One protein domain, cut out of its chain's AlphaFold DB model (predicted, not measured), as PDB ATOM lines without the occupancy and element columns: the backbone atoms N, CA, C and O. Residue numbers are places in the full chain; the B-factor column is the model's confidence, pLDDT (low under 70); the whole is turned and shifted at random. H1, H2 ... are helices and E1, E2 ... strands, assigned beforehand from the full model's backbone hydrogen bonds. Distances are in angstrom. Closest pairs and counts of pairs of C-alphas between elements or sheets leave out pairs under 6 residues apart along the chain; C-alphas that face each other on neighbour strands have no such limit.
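AT A GLANCE: This is residues 274 to 314 and 345 to 395 of the 406 residues of an uncharacterized protein of Amphimedon queenslandica (UniProt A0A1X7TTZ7). A strongly twisted wall of four antiparallel strands has two helices packed on one of its faces, at a steep tilt to each other: the long H2 runs along E1, and the shorter H1 covers the edge strand E2. Both helices are on one face, two layers in all, and the other face bears no named helix. The printed part has 92 residues, with E1, H1, E2, E3, H2 and E4 in that order along the chain; the sheet's order is E2, E3, E1, E4, and the class is mixed, helices and strands. The whole is compact, with a radius of gyration of the C-alphas of 13.2 A, and flat in outline, with spans of 36 by 35 by 18 A.

HOW THE PARTS SIT: Start at E1, residues 274 to 280, an inner strand. On one side of it find E3, residues 352 to 356, antiparallel at 159 degrees, with N 276 and O 354 2.9 A apart, within hydrogen-bond range. On the other side is the edge strand E4, residues 381 to 384, antiparallel at 166 degrees, with N 278 and O 383 at 2.8 A. Beyond E3 is the other edge strand, E2, residues 308 to 312, antiparallel to E3 at 155 degrees, with N 309 and O 355 at 2.9 A; E2 and E4 are apart. H1, residues 288 to 297, is over E2 at a height over the sheet of 8.2 A, only just slantwise to the strands at 31 degrees to E2 on the local plane; their closest C-alphas, of Ala 289 and Val 310, are 5.5 A apart. H2, residues 361 to 377, is on the same face, over E1 at a height of 8.7 A and along the strands at 7 degrees on the local plane; the closest C-alphas, of Ile 276 and Lys 368, are 6.0 A apart. H2 touches H1 with residues 367 to 374 alone, at a steep tilt of 57 degrees, opposite ways; the C-alphas of Ile 296 and Leu 371 are closest, at 5.8 A. E1, H1, E2 and E3, H2, E4 are split strand-helix-strand units, each with another strand between its two same-way strands, and both crossovers are right-handed. In H1 every O i to N i+4 pair is within hydrogen-bond range; in H2, 11 of 13 are.

IN THESE COORDINATES: Find C-alpha 274 at (111.064, 183.279, 181.030); from there E1 runs 19.4 A to Lys 280. H1 spans 14.5 A, E2 13.1 A and E3 13.6 A. H2 runs 25.0 A from C-alpha 361 at (113.759, 180.733, 172.349) to Glu 377. E4 covers 10.5 A and ends with C-alpha 384 at (103.575, 190.233, 176.057).

THE WHOLE: The two farthest C-alphas, of Ser 286 and Ile 395, are 41.7 A apart. Residues 315 to 344 are not printed, and C-alphas 314 and 345 are 14.0 A apart across this cut, which falls in the link from E2 to E3. Of the links printed whole, none is long. The mean pLDDT of the printed part is 83.0; residues 347 to 348 and 387 to 395 are under 70.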
ATOM      1  N   ILE A 274     111.259 182.224 182.027       90.00
ATOM      2  CA  ILE A 274     111.064 183.279 181.030       90.00
ATOM      3  C   ILE A 274     109.661 183.878 181.192       90.00
ATOM      4  O   ILE A 274     108.671 183.158 181.039       90.00
ATOM      5  N   PRO A 275     109.527 185.186 181.467       90.88
ATOM      6  CA  PRO A 275     108.229 185.836 181.500       90.88
ATOM      7  C   PRO A 275     107.694 186.030 180.080       90.88
ATOM      8  O   PRO A 275     108.320 186.675 179.245       90.88
ATOM      9  N   ILE A 276     106.504 185.498 179.809       92.88
ATOM     10  CA  ILE A 276     105.887 185.536 178.476       92.88
ATOM     11  C   ILE A 276     105.016 186.774 178.299       92.88
ATOM     12  O   ILE A 276     105.101 187.471 177.289       92.88
ATOM     13  N   GLY A 277     104.180 187.062 179.291       93.06
ATOM     14  CA  GLY A 277     103.225 188.154 179.223       93.06
ATOM     15  C   GLY A 277     102.259 188.145 180.391       93.06
ATOM     16  O   GLY A 277     102.428 187.397 181.360       93.06
ATOM     17  N   TYR A 278     101.231 188.970 180.274       93.69
ATOM     18  CA  TYR A 278     100.125 189.011 181.209       93.69
ATOM     19  C   TYR A 278      98.807 189.310 180.505       93.69
ATOM     20  O   TYR A 278      98.773 189.831 179.390       93.69
ATOM     21  N   PHE A 279      97.706 189.006 181.178       93.19
ATOM     22  CA  PHE A 279      96.373 189.314 180.689       93.19
ATOM     23  C   PHE A 279      95.433 189.792 181.796       93.19
ATOM     24  O   PHE A 279      95.666 189.568 182.988       93.19
ATOM     25  N   LYS A 280      94.377 190.495 181.382       91.06
ATOM     26  CA  LYS A 280      93.311 191.051 182.225       91.06
ATOM     27  C   LYS A 280      91.965 190.969 181.499       91.06
ATOM     28  O   LYS A 280      91.916 190.838 180.279       91.06
ATOM     29  N   TYR A 281      90.875 191.129 182.249       85.44
ATOM     30  CA  TYR A 281      89.523 191.354 181.708       85.44
ATOM     31  C   TYR A 281      89.015 190.272 180.738       85.44
ATOM     32  O   TYR A 281      88.227 190.571 179.850       85.44
ATOM     33  N   CYS A 282      89.463 189.026 180.882       81.94
ATOM     34  CA  CYS A 282      88.989 187.918 180.059       81.94
ATOM     35  C   CYS A 282      87.902 187.109 180.778       81.94
ATOM     36  O   CYS A 282      87.804 187.115 182.009       81.94
ATOM     37  N   GLN A 283      87.107 186.372 180.002       81.88
ATOM     38  CA  GLN A 283      86.253 185.322 180.550       81.88
ATOM     39  C   GLN A 283      87.135 184.199 181.106       81.88
ATOM     40  O   GLN A 283      87.703 183.407 180.354       81.88
ATOM     41  N   LEU A 284      87.285 184.158 182.429       79.81
ATOM     42  CA  LEU A 284      88.113 183.151 183.079       79.81
ATOM     43  C   LEU A 284      87.424 181.778 183.048       79.81
ATOM     44  O   LEU A 284      86.223 181.690 183.324       79.81
ATOM     45  N   PRO A 285      88.171 180.708 182.740       78.94
ATOM     46  CA  PRO A 285      87.646 179.355 182.786       78.94
ATOM     47  C   PRO A 285      87.319 178.940 184.228       78.94
ATOM     48  O   PRO A 285      87.909 179.440 185.192       78.94
ATOM     49  N   SER A 286      86.389 177.997 184.386       80.50
ATOM     50  CA  SER A 286      85.923 177.543 185.705       80.50
ATOM     51  C   SER A 286      87.029 176.890 186.545       80.50
ATOM     52  O   SER A 286      87.037 177.020 187.769       80.50
ATOM     53  N   GLY A 287      87.997 176.244 185.891       79.62
ATOM     54  CA  GLY A 287      89.201 175.671 186.489       79.62
ATOM     55  C   GLY A 287      90.335 176.674 186.721       79.62
ATOM     56  O   GLY A 287      91.425 176.269 187.132       79.62
ATOM     57  N   GLY A 288      90.112 177.971 186.472       86.19
ATOM     58  CA  GLY A 288      91.057 179.048 186.768       86.19
ATOM     59  C   GLY A 288      92.415 178.867 186.083       86.19
ATOM     60  O   GLY A 288      92.495 178.643 184.878       86.19
ATOM     61  N   ALA A 289      93.499 178.964 186.859       86.38
ATOM     62  CA  ALA A 289      94.872 178.903 186.347       86.38
ATOM     63  C   ALA A 289      95.213 177.578 185.665       86.38
ATOM     64  O   ALA A 289      95.907 177.586 184.652       86.38
ATOM     65  N   GLN A 290      94.691 176.459 186.170       87.06
ATOM     66  CA  GLN A 290      95.000 175.143 185.615       87.06
ATOM     67  C   GLN A 290      94.353 174.934 184.243       87.06
ATOM     68  O   GLN A 290      94.983 174.410 183.331       87.06
ATOM     69  N   GLU A 291      93.105 175.374 184.080       88.00
ATOM     70  CA  GLU A 291      92.413 175.284 182.792       88.00
ATOM     71  C   GLU A 291      93.010 176.276 181.783       88.00
ATOM     72  O   GLU A 291      93.277 175.902 180.647       88.00
ATOM     73  N   MET A 292      93.369 177.489 182.222       89.38
ATOM     74  CA  MET A 292      94.080 178.455 181.374       89.38
ATOM     75  C   MET A 292      95.424 177.910 180.870       89.38
ATOM     76  O   MET A 292      95.767 178.051 179.699       89.38
ATOM     77  N   LYS A 293      96.190 177.269 181.756       89.94
ATOM     78  CA  LYS A 293      97.466 176.623 181.441       89.94
ATOM     79  C   LYS A 293      97.309 175.574 180.336       89.94
ATOM     80  O   LYS A 293      98.104 175.557 179.397       89.94
ATOM     81  N   LYS A 294      96.260 174.754 180.427       90.44
ATOM     82  CA  LYS A 294      95.909 173.748 179.421       90.44
ATOM     83  C   LYS A 294      95.566 174.370 178.069       90.44
ATOM     84  O   LYS A 294      96.146 173.973 177.066       90.44
ATOM     85  N   GLU A 295      94.700 175.377 178.041       90.69
ATOM     86  CA  GLU A 295      94.305 176.037 176.789       90.69
ATOM     87  C   GLU A 295      95.494 176.700 176.064       90.69
ATOM     88  O   GLU A 295      95.597 176.643 174.837       90.69
ATOM     89  N   ILE A 296      96.436 177.295 176.810       89.00
ATOM     90  CA  ILE A 296      97.662 177.865 176.224       89.00
ATOM     91  C   ILE A 296      98.566 176.755 175.667       89.00
ATOM     92  O   ILE A 296      99.133 176.927 174.589       89.00
ATOM     93  N   ALA A 297      98.700 175.620 176.362       89.81
ATOM     94  CA  ALA A 297      99.501 174.490 175.885       89.81
ATOM     95  C   ALA A 297      98.913 173.858 174.610       89.81
ATOM     96  O   ALA A 297      99.648 173.564 173.673       89.81
ATOM     97  N   GLU A 298      97.585 173.727 174.523       90.12
ATOM     98  CA  GLU A 298      96.884 173.170 173.353       90.12
ATOM     99  C   GLU A 298      97.048 174.015 172.080       90.12
ATOM    100  O   GLU A 298      96.774 173.542 170.976       90.12
ATOM    101  N   CYS A 299      97.526 175.257 172.202       82.56
ATOM    102  CA  CYS A 299      97.741 176.117 171.052       82.56
ATOM    103  C   CYS A 299      98.881 175.670 170.132       82.56
ATOM    104  O   CYS A 299      98.856 176.044 168.957       82.56
ATOM    105  N   GLU A 300      99.858 174.930 170.659       79.69
ATOM    106  CA  GLU A 300     101.105 174.572 169.983       79.69
ATOM    107  C   GLU A 300     101.527 173.155 170.387       79.69
ATOM    108  O   GLU A 300     101.803 172.893 171.554       79.69
ATOM    109  N   HIS A 301     101.646 172.235 169.425       77.31
ATOM    110  CA  HIS A 301     101.899 170.808 169.692       77.31
ATOM    111  C   HIS A 301     103.193 170.496 170.469       77.31
ATOM    112  O   HIS A 301     103.329 169.403 171.015       77.31
ATOM    113  N   GLU A 302     104.150 171.423 170.501       81.19
ATOM    114  CA  GLU A 302     105.438 171.273 171.190       81.19
ATOM    115  C   GLU A 302     105.415 171.769 172.651       81.19
ATOM    116  O   GLU A 302     106.401 171.575 173.367       81.19
ATOM    117  N   LEU A 303     104.328 172.408 173.107       83.00
ATOM    118  CA  LEU A 303     104.186 172.888 174.483       83.00
ATOM    119  C   LEU A 303     103.490 171.840 175.353       83.00
ATOM    120  O   LEU A 303     102.378 171.402 175.071       83.00
ATOM    121  N   SER A 304     104.135 171.463 176.457       87.38
ATOM    122  CA  SER A 304     103.463 170.721 177.522       87.38
ATOM    123  C   SER A 304     102.780 171.690 178.477       87.38
ATOM    124  O   SER A 304     103.298 172.778 178.728       87.38
ATOM    125  N   GLU A 305     101.676 171.258 179.095       88.38
ATOM    126  CA  GLU A 305     101.132 171.954 180.259       88.38
ATOM    127  C   GLU A 305     102.251 172.205 181.272       88.38
ATOM    128  O   GLU A 305     102.452 173.339 181.671       88.38
ATOM    129  N   ASP A 306     103.061 171.205 181.625       88.06
ATOM    130  CA  ASP A 306     104.101 171.332 182.655       88.06
ATOM    131  C   ASP A 306     105.134 172.452 182.392       88.06
ATOM    132  O   ASP A 306     105.762 172.946 183.330       88.06
ATOM    133  N   ASP A 307     105.243 172.923 181.147       87.81
ATOM    134  CA  ASP A 307     106.157 173.995 180.759       87.81
ATOM    135  C   ASP A 307     105.643 175.407 181.083       87.81
ATOM    136  O   ASP A 307     106.384 176.387 180.979       87.81
ATOM    137  N   ILE A 308     104.369 175.527 181.459       91.56
ATOM    138  CA  ILE A 308     103.661 176.797 181.610       91.56
ATOM    139  C   ILE A 308     103.283 177.013 183.074       91.56
ATOM    140  O   ILE A 308     102.729 176.136 183.739       91.56
ATOM    141  N   ILE A 309     103.516 178.216 183.585       92.12
ATOM    142  CA  ILE A 309     102.953 178.665 184.861       92.12
ATOM    143  C   ILE A 309     102.026 179.833 184.576       92.12
ATOM    144  O   ILE A 309     102.416 180.791 183.912       92.12
ATOM    145  N   VAL A 310     100.819 179.759 185.132       92.69
ATOM    146  CA  VAL A 310      99.885 180.876 185.214       92.69
ATOM    147  C   VAL A 310      99.843 181.353 186.669       92.69
ATOM    148  O   VAL A 310      99.286 180.675 187.529       92.69
ATOM    149  N   ASP A 311     100.467 182.496 186.943       92.12
ATOM    150  CA  ASP A 311     100.554 183.112 188.271       92.12
ATOM    151  C   ASP A 311      99.541 184.257 188.394       92.12
ATOM    152  O   ASP A 311      99.477 185.150 187.546       92.12
ATOM    153  N   VAL A 312      98.735 184.235 189.454       88.81
ATOM    154  CA  VAL A 312      97.681 185.229 189.695       88.81
ATOM    155  C   VAL A 312      98.214 186.282 190.655       88.81
ATOM    156  O   VAL A 312      98.589 185.959 191.781       88.81
ATOM    157  N   ALA A 313      98.264 187.542 190.220       87.81
ATOM    158  CA  ALA A 313      98.643 188.628 191.111       87.81
ATOM    159  C   ALA A 313      97.521 188.951 192.109       87.81
ATOM    160  O   ALA A 313      96.340 188.864 191.773       87.81
ATOM    161  N   GLU A 314      97.895 189.389 193.309       89.38
ATOM    162  CA  GLU A 314      96.975 190.007 194.264       89.38
ATOM    163  C   GLU A 314      97.213 191.521 194.313       89.38
ATOM    164  O   GLU A 314      98.320 192.022 194.097       89.38
ATOM    165  N   PRO A 345      92.134 202.273 194.381       80.50
ATOM    166  CA  PRO A 345      92.360 203.138 193.223       80.50
ATOM    167  C   PRO A 345      91.572 202.671 191.983       80.50
ATOM    168  O   PRO A 345      91.173 201.513 191.889       80.50
ATOM    169  N   ALA A 346      91.386 203.549 190.990       72.38
ATOM    170  CA  ALA A 346      90.537 203.274 189.820       72.38
ATOM    171  C   ALA A 346      90.945 202.037 188.984       72.38
ATOM    172  O   ALA A 346      90.100 201.462 188.302       72.38
ATOM    173  N   GLU A 347      92.210 201.602 189.040       67.56
ATOM    174  CA  GLU A 347      92.683 200.385 188.372       67.56
ATOM    175  C   GLU A 347      93.334 199.415 189.370       67.56
ATOM    176  O   GLU A 347      94.534 199.473 189.629       67.56
ATOM    177  N   THR A 348      92.544 198.482 189.904       66.88
ATOM    178  CA  THR A 348      93.022 197.407 190.796       66.88
ATOM    179  C   THR A 348      92.922 196.009 190.202       66.88
ATOM    180  O   THR A 348      93.211 195.034 190.892       66.88
ATOM    181  N   SER A 349      92.560 195.885 188.919       74.50
ATOM    182  CA  SER A 349      92.508 194.585 188.244       74.50
ATOM    183  C   SER A 349      93.899 193.953 188.213       74.50
ATOM    184  O   SER A 349      94.793 194.400 187.478       74.50
ATOM    185  N   ALA A 350      94.075 192.938 189.059       79.25
ATOM    186  CA  ALA A 350      95.326 192.232 189.217       79.25
ATOM    187  C   ALA A 350      95.566 191.332 187.990       79.25
ATOM    188  O   ALA A 350      94.682 190.561 187.601       79.25
ATOM    189  N   PRO A 351      96.724 191.461 187.323       87.06
ATOM    190  CA  PRO A 351      96.998 190.705 186.114       87.06
ATOM    191  C   PRO A 351      97.235 189.224 186.407       87.06
ATOM    192  O   PRO A 351      97.764 188.843 187.452       87.06
ATOM    193  N   TRP A 352      96.921 188.400 185.417       92.06
ATOM    194  CA  TRP A 352      97.351 187.012 185.357       92.06
ATOM    195  C   TRP A 352      98.619 186.955 184.521       92.06
ATOM    196  O   TRP A 352      98.619 187.405 183.375       92.06
ATOM    197  N   ARG A 353      99.709 186.457 185.092       93.12
ATOM    198  CA  ARG A 353     101.019 186.389 184.445       93.12
ATOM    199  C   ARG A 353     101.298 184.992 183.952       93.12
ATOM    200  O   ARG A 353     100.878 184.016 184.566       93.12
ATOM    201  N   VAL A 354     102.058 184.917 182.871       93.88
ATOM    202  CA  VAL A 354     102.462 183.648 182.283       93.88
ATOM    203  C   VAL A 354     103.984 183.555 182.261       93.88
ATOM    204  O   VAL A 354     104.653 184.428 181.702       93.88
ATOM    205  N   PHE A 355     104.521 182.495 182.861       93.00
ATOM    206  CA  PHE A 355     105.942 182.147 182.818       93.00
ATOM    207  C   PHE A 355     106.145 180.837 182.054       93.00
ATOM    208  O   PHE A 355     105.294 179.947 182.091       93.00
ATOM    209  N   TYR A 356     107.291 180.723 181.391       90.75
ATOM    210  CA  TYR A 356     107.734 179.532 180.680       90.75
ATOM    211  C   TYR A 356     108.954 178.934 181.380       90.75
ATOM    212  O   TYR A 356     109.946 179.629 181.613       90.75
ATOM    213  N   THR A 357     108.875 177.654 181.741       88.50
ATOM    214  CA  THR A 357     109.881 176.998 182.595       88.50
ATOM    215  C   THR A 357     111.145 176.588 181.844       88.50
ATOM    216  O   THR A 357     112.193 176.373 182.456       88.50
ATOM    217  N   LYS A 358     111.076 176.483 180.513       83.19
ATOM    218  CA  LYS A 358     112.196 176.067 179.664       83.19
ATOM    219  C   LYS A 358     112.884 177.272 179.021       83.19
ATOM    220  O   LYS A 358     112.274 178.289 178.721       83.19
ATOM    221  N   HIS A 359     114.171 177.128 178.718       76.06
ATOM    222  CA  HIS A 359     114.944 178.140 177.990       76.06
ATOM    223  C   HIS A 359     115.054 177.808 176.494       76.06
ATOM    224  O   HIS A 359     116.156 177.680 175.965       76.06
ATOM    225  N   ASN A 360     113.914 177.638 175.816       82.31
ATOM    226  CA  ASN A 360     113.856 177.438 174.364       82.31
ATOM    227  C   ASN A 360     113.276 178.686 173.676       82.31
ATOM    228  O   ASN A 360     112.071 178.925 173.739       82.31
ATOM    229  N   LYS A 361     114.133 179.464 173.002       76.88
ATOM    230  CA  LYS A 361     113.759 180.733 172.349       76.88
ATOM    231  C   LYS A 361     112.732 180.567 171.224       76.88
ATOM    232  O   LYS A 361     111.860 181.417 171.070       76.88
ATOM    233  N   GLU A 362     112.786 179.470 170.468       79.75
ATOM    234  CA  GLU A 362     111.826 179.222 169.381       79.75
ATOM    235  C   GLU A 362     110.408 179.036 169.933       79.75
ATOM    236  O   GLU A 362     109.436 179.559 169.380       79.75
ATOM    237  N   LEU A 363     110.294 178.364 171.082       85.12
ATOM    238  CA  LEU A 363     109.017 178.130 171.755       85.12
ATOM    239  C   LEU A 363     108.460 179.380 172.443       85.12
ATOM    240  O   LEU A 363     107.244 179.501 172.549       85.12
ATOM    241  N   VAL A 364     109.298 180.349 172.837       87.88
ATOM    242  CA  VAL A 364     108.828 181.623 173.417       87.88
ATOM    243  C   VAL A 364     107.950 182.388 172.425       87.88
ATOM    244  O   VAL A 364     106.860 182.833 172.785       87.88
ATOM    245  N   THR A 365     108.375 182.493 171.161       85.12
ATOM    246  CA  THR A 365     107.594 183.181 170.115       85.12
ATOM    247  C   THR A 365     106.240 182.506 169.886       85.12
ATOM    248  O   THR A 365     105.204 183.179 169.798       85.12
ATOM    249  N   LYS A 366     106.236 181.168 169.827       85.06
ATOM    250  CA  LYS A 366     105.012 180.367 169.691       85.06
ATOM    251  C   LYS A 366     104.092 180.565 170.899       85.06
ATOM    252  O   LYS A 366     102.913 180.868 170.737       85.06
ATOM    253  N   MET A 367     104.643 180.535 172.110       88.88
ATOM    254  CA  MET A 367     103.891 180.710 173.352       88.88
ATOM    255  C   MET A 367     103.284 182.113 173.492       88.88
ATOM    256  O   MET A 367     102.117 182.239 173.861       88.88
ATOM    257  N   LYS A 368     104.023 183.172 173.131       90.88
ATOM    258  CA  LYS A 368     103.486 184.544 173.047       90.88
ATOM    259  C   LYS A 368     102.306 184.623 172.072       90.88
ATOM    260  O   LYS A 368     101.306 185.274 172.366       90.88
ATOM    261  N   SER A 369     102.407 183.953 170.924       88.31
ATOM    262  CA  SER A 369     101.349 183.936 169.905       88.31
ATOM    263  C   SER A 369     100.112 183.162 170.369       88.31
ATOM    264  O   SER A 369      98.999 183.678 170.258       88.31
ATOM    265  N   GLY A 370     100.302 181.981 170.964       89.69
ATOM    266  CA  GLY A 370      99.229 181.182 171.562       89.69
ATOM    267  C   GLY A 370      98.502 181.934 172.677       89.69
ATOM    268  O   GLY A 370      97.277 182.028 172.650       89.69
ATOM    269  N   LEU A 371      99.246 182.572 173.589       92.62
ATOM    270  CA  LEU A 371      98.673 183.399 174.652       92.62
ATOM    271  C   LEU A 371      97.795 184.524 174.089       92.62
ATOM    272  O   LEU A 371      96.670 184.714 174.551       92.62
ATOM    273  N   ARG A 372      98.273 185.257 173.072       93.50
ATOM    274  CA  ARG A 372      97.475 186.322 172.445       93.50
ATOM    275  C   ARG A 372      96.176 185.781 171.855       93.50
ATOM    276  O   ARG A 372      95.130 186.372 172.103       93.50
ATOM    277  N   ARG A 373      96.240 184.658 171.134       91.56
ATOM    278  CA  ARG A 373      95.064 184.020 170.527       91.56
ATOM    279  C   ARG A 373      94.021 183.641 171.581       91.56
ATOM    280  O   ARG A 373      92.892 184.111 171.489       91.56
ATOM    281  N   VAL A 374      94.417 182.885 172.611       92.06
ATOM    282  CA  VAL A 374      93.507 182.417 173.679       92.06
ATOM    283  C   VAL A 374      92.806 183.587 174.363       92.06
ATOM    284  O   VAL A 374      91.595 183.565 174.578       92.06
ATOM    285  N   ILE A 375      93.551 184.639 174.705       93.88
ATOM    286  CA  ILE A 375      92.969 185.763 175.441       93.88
ATOM    287  C   ILE A 375      92.084 186.636 174.546       93.88
ATOM    288  O   ILE A 375      91.040 187.099 175.008       93.88
ATOM    289  N   GLN A 376      92.446 186.828 173.275       91.75
ATOM    290  CA  GLN A 376      91.613 187.559 172.314       91.75
ATOM    291  C   GLN A 376      90.288 186.839 172.042       91.75
ATOM    292  O   GLN A 376      89.241 187.486 172.032       91.75
ATOM    293  N   GLU A 377      90.304 185.511 171.902       91.88
ATOM    294  CA  GLU A 377      89.087 184.695 171.760       91.88
ATOM    295  C   GLU A 377      88.164 184.814 172.983       91.88
ATOM    296  O   GLU A 377      86.941 184.794 172.850       91.88
ATOM    297  N   LYS A 378      88.737 185.029 174.172       91.19
ATOM    298  CA  LYS A 378      88.007 185.277 175.428       91.19
ATOM    299  C   LYS A 378      87.660 186.753 175.671       91.19
ATOM    300  O   LYS A 378      87.209 187.092 176.770       91.19
ATOM    301  N   GLY A 379      87.889 187.628 174.688       91.31
ATOM    302  CA  GLY A 379      87.584 189.061 174.755       91.31
ATOM    303  C   GLY A 379      88.413 189.845 175.777       91.31
ATOM    304  O   GLY A 379      87.974 190.900 176.228       91.31
ATOM    305  N   GLY A 380      89.572 189.322 176.182       91.38
ATOM    306  CA  GLY A 380      90.427 189.935 177.191       91.38
ATOM    307  C   GLY A 380      91.489 190.876 176.634       91.38
ATOM    308  O   GLY A 380      91.796 190.898 175.443       91.38
ATOM    309  N   PHE A 381      92.108 191.619 177.545       92.06
ATOM    310  CA  PHE A 381      93.344 192.344 177.288       92.06
ATOM    311  C   PHE A 381      94.534 191.413 177.516       92.06
ATOM    312  O   PHE A 381      94.609 190.744 178.546       92.06
ATOM    313  N   VAL A 382      95.490 191.415 176.596       94.25
ATOM    314  CA  VAL A 382      96.737 190.656 176.693       94.25
ATOM    315  C   VAL A 382      97.883 191.529 176.238       94.25
ATOM    316  O   VAL A 382      97.774 192.226 175.230       94.25
ATOM    317  N   ASP A 383      98.983 191.447 176.968       93.00
ATOM    318  CA  ASP A 383     100.246 192.042 176.576       93.00
ATOM    319  C   ASP A 383     101.384 191.050 176.823       93.00
ATOM    320  O   ASP A 383     101.314 190.180 177.698       93.00
ATOM    321  N   THR A 384     102.426 191.142 176.015       92.12
ATOM    322  CA  THR A 384     103.575 190.233 176.057       92.12
ATOM    323  C   THR A 384     104.821 191.017 176.376       92.12
ATOM    324  O   THR A 384     104.994 192.117 175.871       92.12
ATOM    325  N   TYR A 385     105.722 190.434 177.152       87.94
ATOM    326  CA  TYR A 385     106.960 191.120 177.479       87.94
ATOM    327  C   TYR A 385     107.930 191.076 176.292       87.94
ATOM    328  O   TYR A 385     108.171 190.011 175.714       87.94
ATOM    329  N   ASP A 386     108.486 192.234 175.941       74.50
ATOM    330  CA  ASP A 386     109.449 192.379 174.841       74.50
ATOM    331  C   ASP A 386     110.813 191.749 175.176       74.50
ATOM    332  O   ASP A 386     111.505 191.224 174.305       74.50
ATOM    333  N   ASP A 387     111.164 191.725 176.462       58.59
ATOM    334  CA  ASP A 387     112.482 191.335 176.953       58.59
ATOM    335  C   ASP A 387     112.658 189.815 177.060       58.59
ATOM    336  O   ASP A 387     112.467 189.210 178.115       58.59
ATOM    337  N   GLU A 388     113.109 189.179 175.982       52.91
ATOM    338  CA  GLU A 388     113.515 187.763 176.002       52.91
ATOM    339  C   GLU A 388     114.882 187.522 176.685       52.91
ATOM    340  O   GLU A 388     115.350 186.385 176.730       52.91
ATOM    341  N   THR A 389     115.558 188.570 177.187       48.97
ATOM    342  CA  THR A 389     116.998 188.519 177.539       48.97
ATOM    343  C   THR A 389     117.459 189.321 178.768       48.97
ATOM    344  O   THR A 389     118.631 189.230 179.120       48.97
ATOM    345  N   TYR A 390     116.592 190.003 179.529       45.56
ATOM    346  CA  TYR A 390     117.001 190.669 180.792       45.56
ATOM    347  C   TYR A 390     117.323 189.708 181.960       45.56
ATOM    348  O   TYR A 390     117.394 190.121 183.117       45.56
ATOM    349  N   ILE A 391     117.508 188.420 181.667       47.81
ATOM    350  CA  ILE A 391     117.917 187.396 182.634       47.81
ATOM    351  C   ILE A 391     119.454 187.362 182.777       47.81
ATOM    352  O   ILE A 391     119.942 186.908 183.801       47.81
ATOM    353  N   ASP A 392     120.212 187.949 181.839       43.31
ATOM    354  CA  ASP A 392     121.685 188.030 181.912       43.31
ATOM    355  C   ASP A 392     122.219 189.366 182.489       43.31
ATOM    356  O   ASP A 392     123.427 189.571 182.567       43.31
ATOM    357  N   LEU A 393     121.353 190.305 182.894       41.62
ATOM    358  CA  LEU A 393     121.765 191.641 183.346       41.62
ATOM    359  C   LEU A 393     121.134 191.984 184.696       41.62
ATOM    360  O   LEU A 393     119.994 192.445 184.746       41.62
ATOM    361  N   LEU A 394     121.889 191.728 185.769       39.44
ATOM    362  CA  LEU A 394     122.021 192.529 187.000       39.44
ATOM    363  C   LEU A 394     122.802 191.708 188.048       39.44
ATOM    364  O   LEU A 394     122.289 191.381 189.112       39.44
ATOM    365  N   ILE A 395     124.065 191.392 187.754       41.50
ATOM    366  CA  ILE A 395     125.075 191.454 188.811       41.50
ATOM    367  C   ILE A 395     125.487 192.928 188.796       41.50
ATOM    368  O   ILE A 395     125.995 193.376 187.765       41.50
TER     369      ILE A 395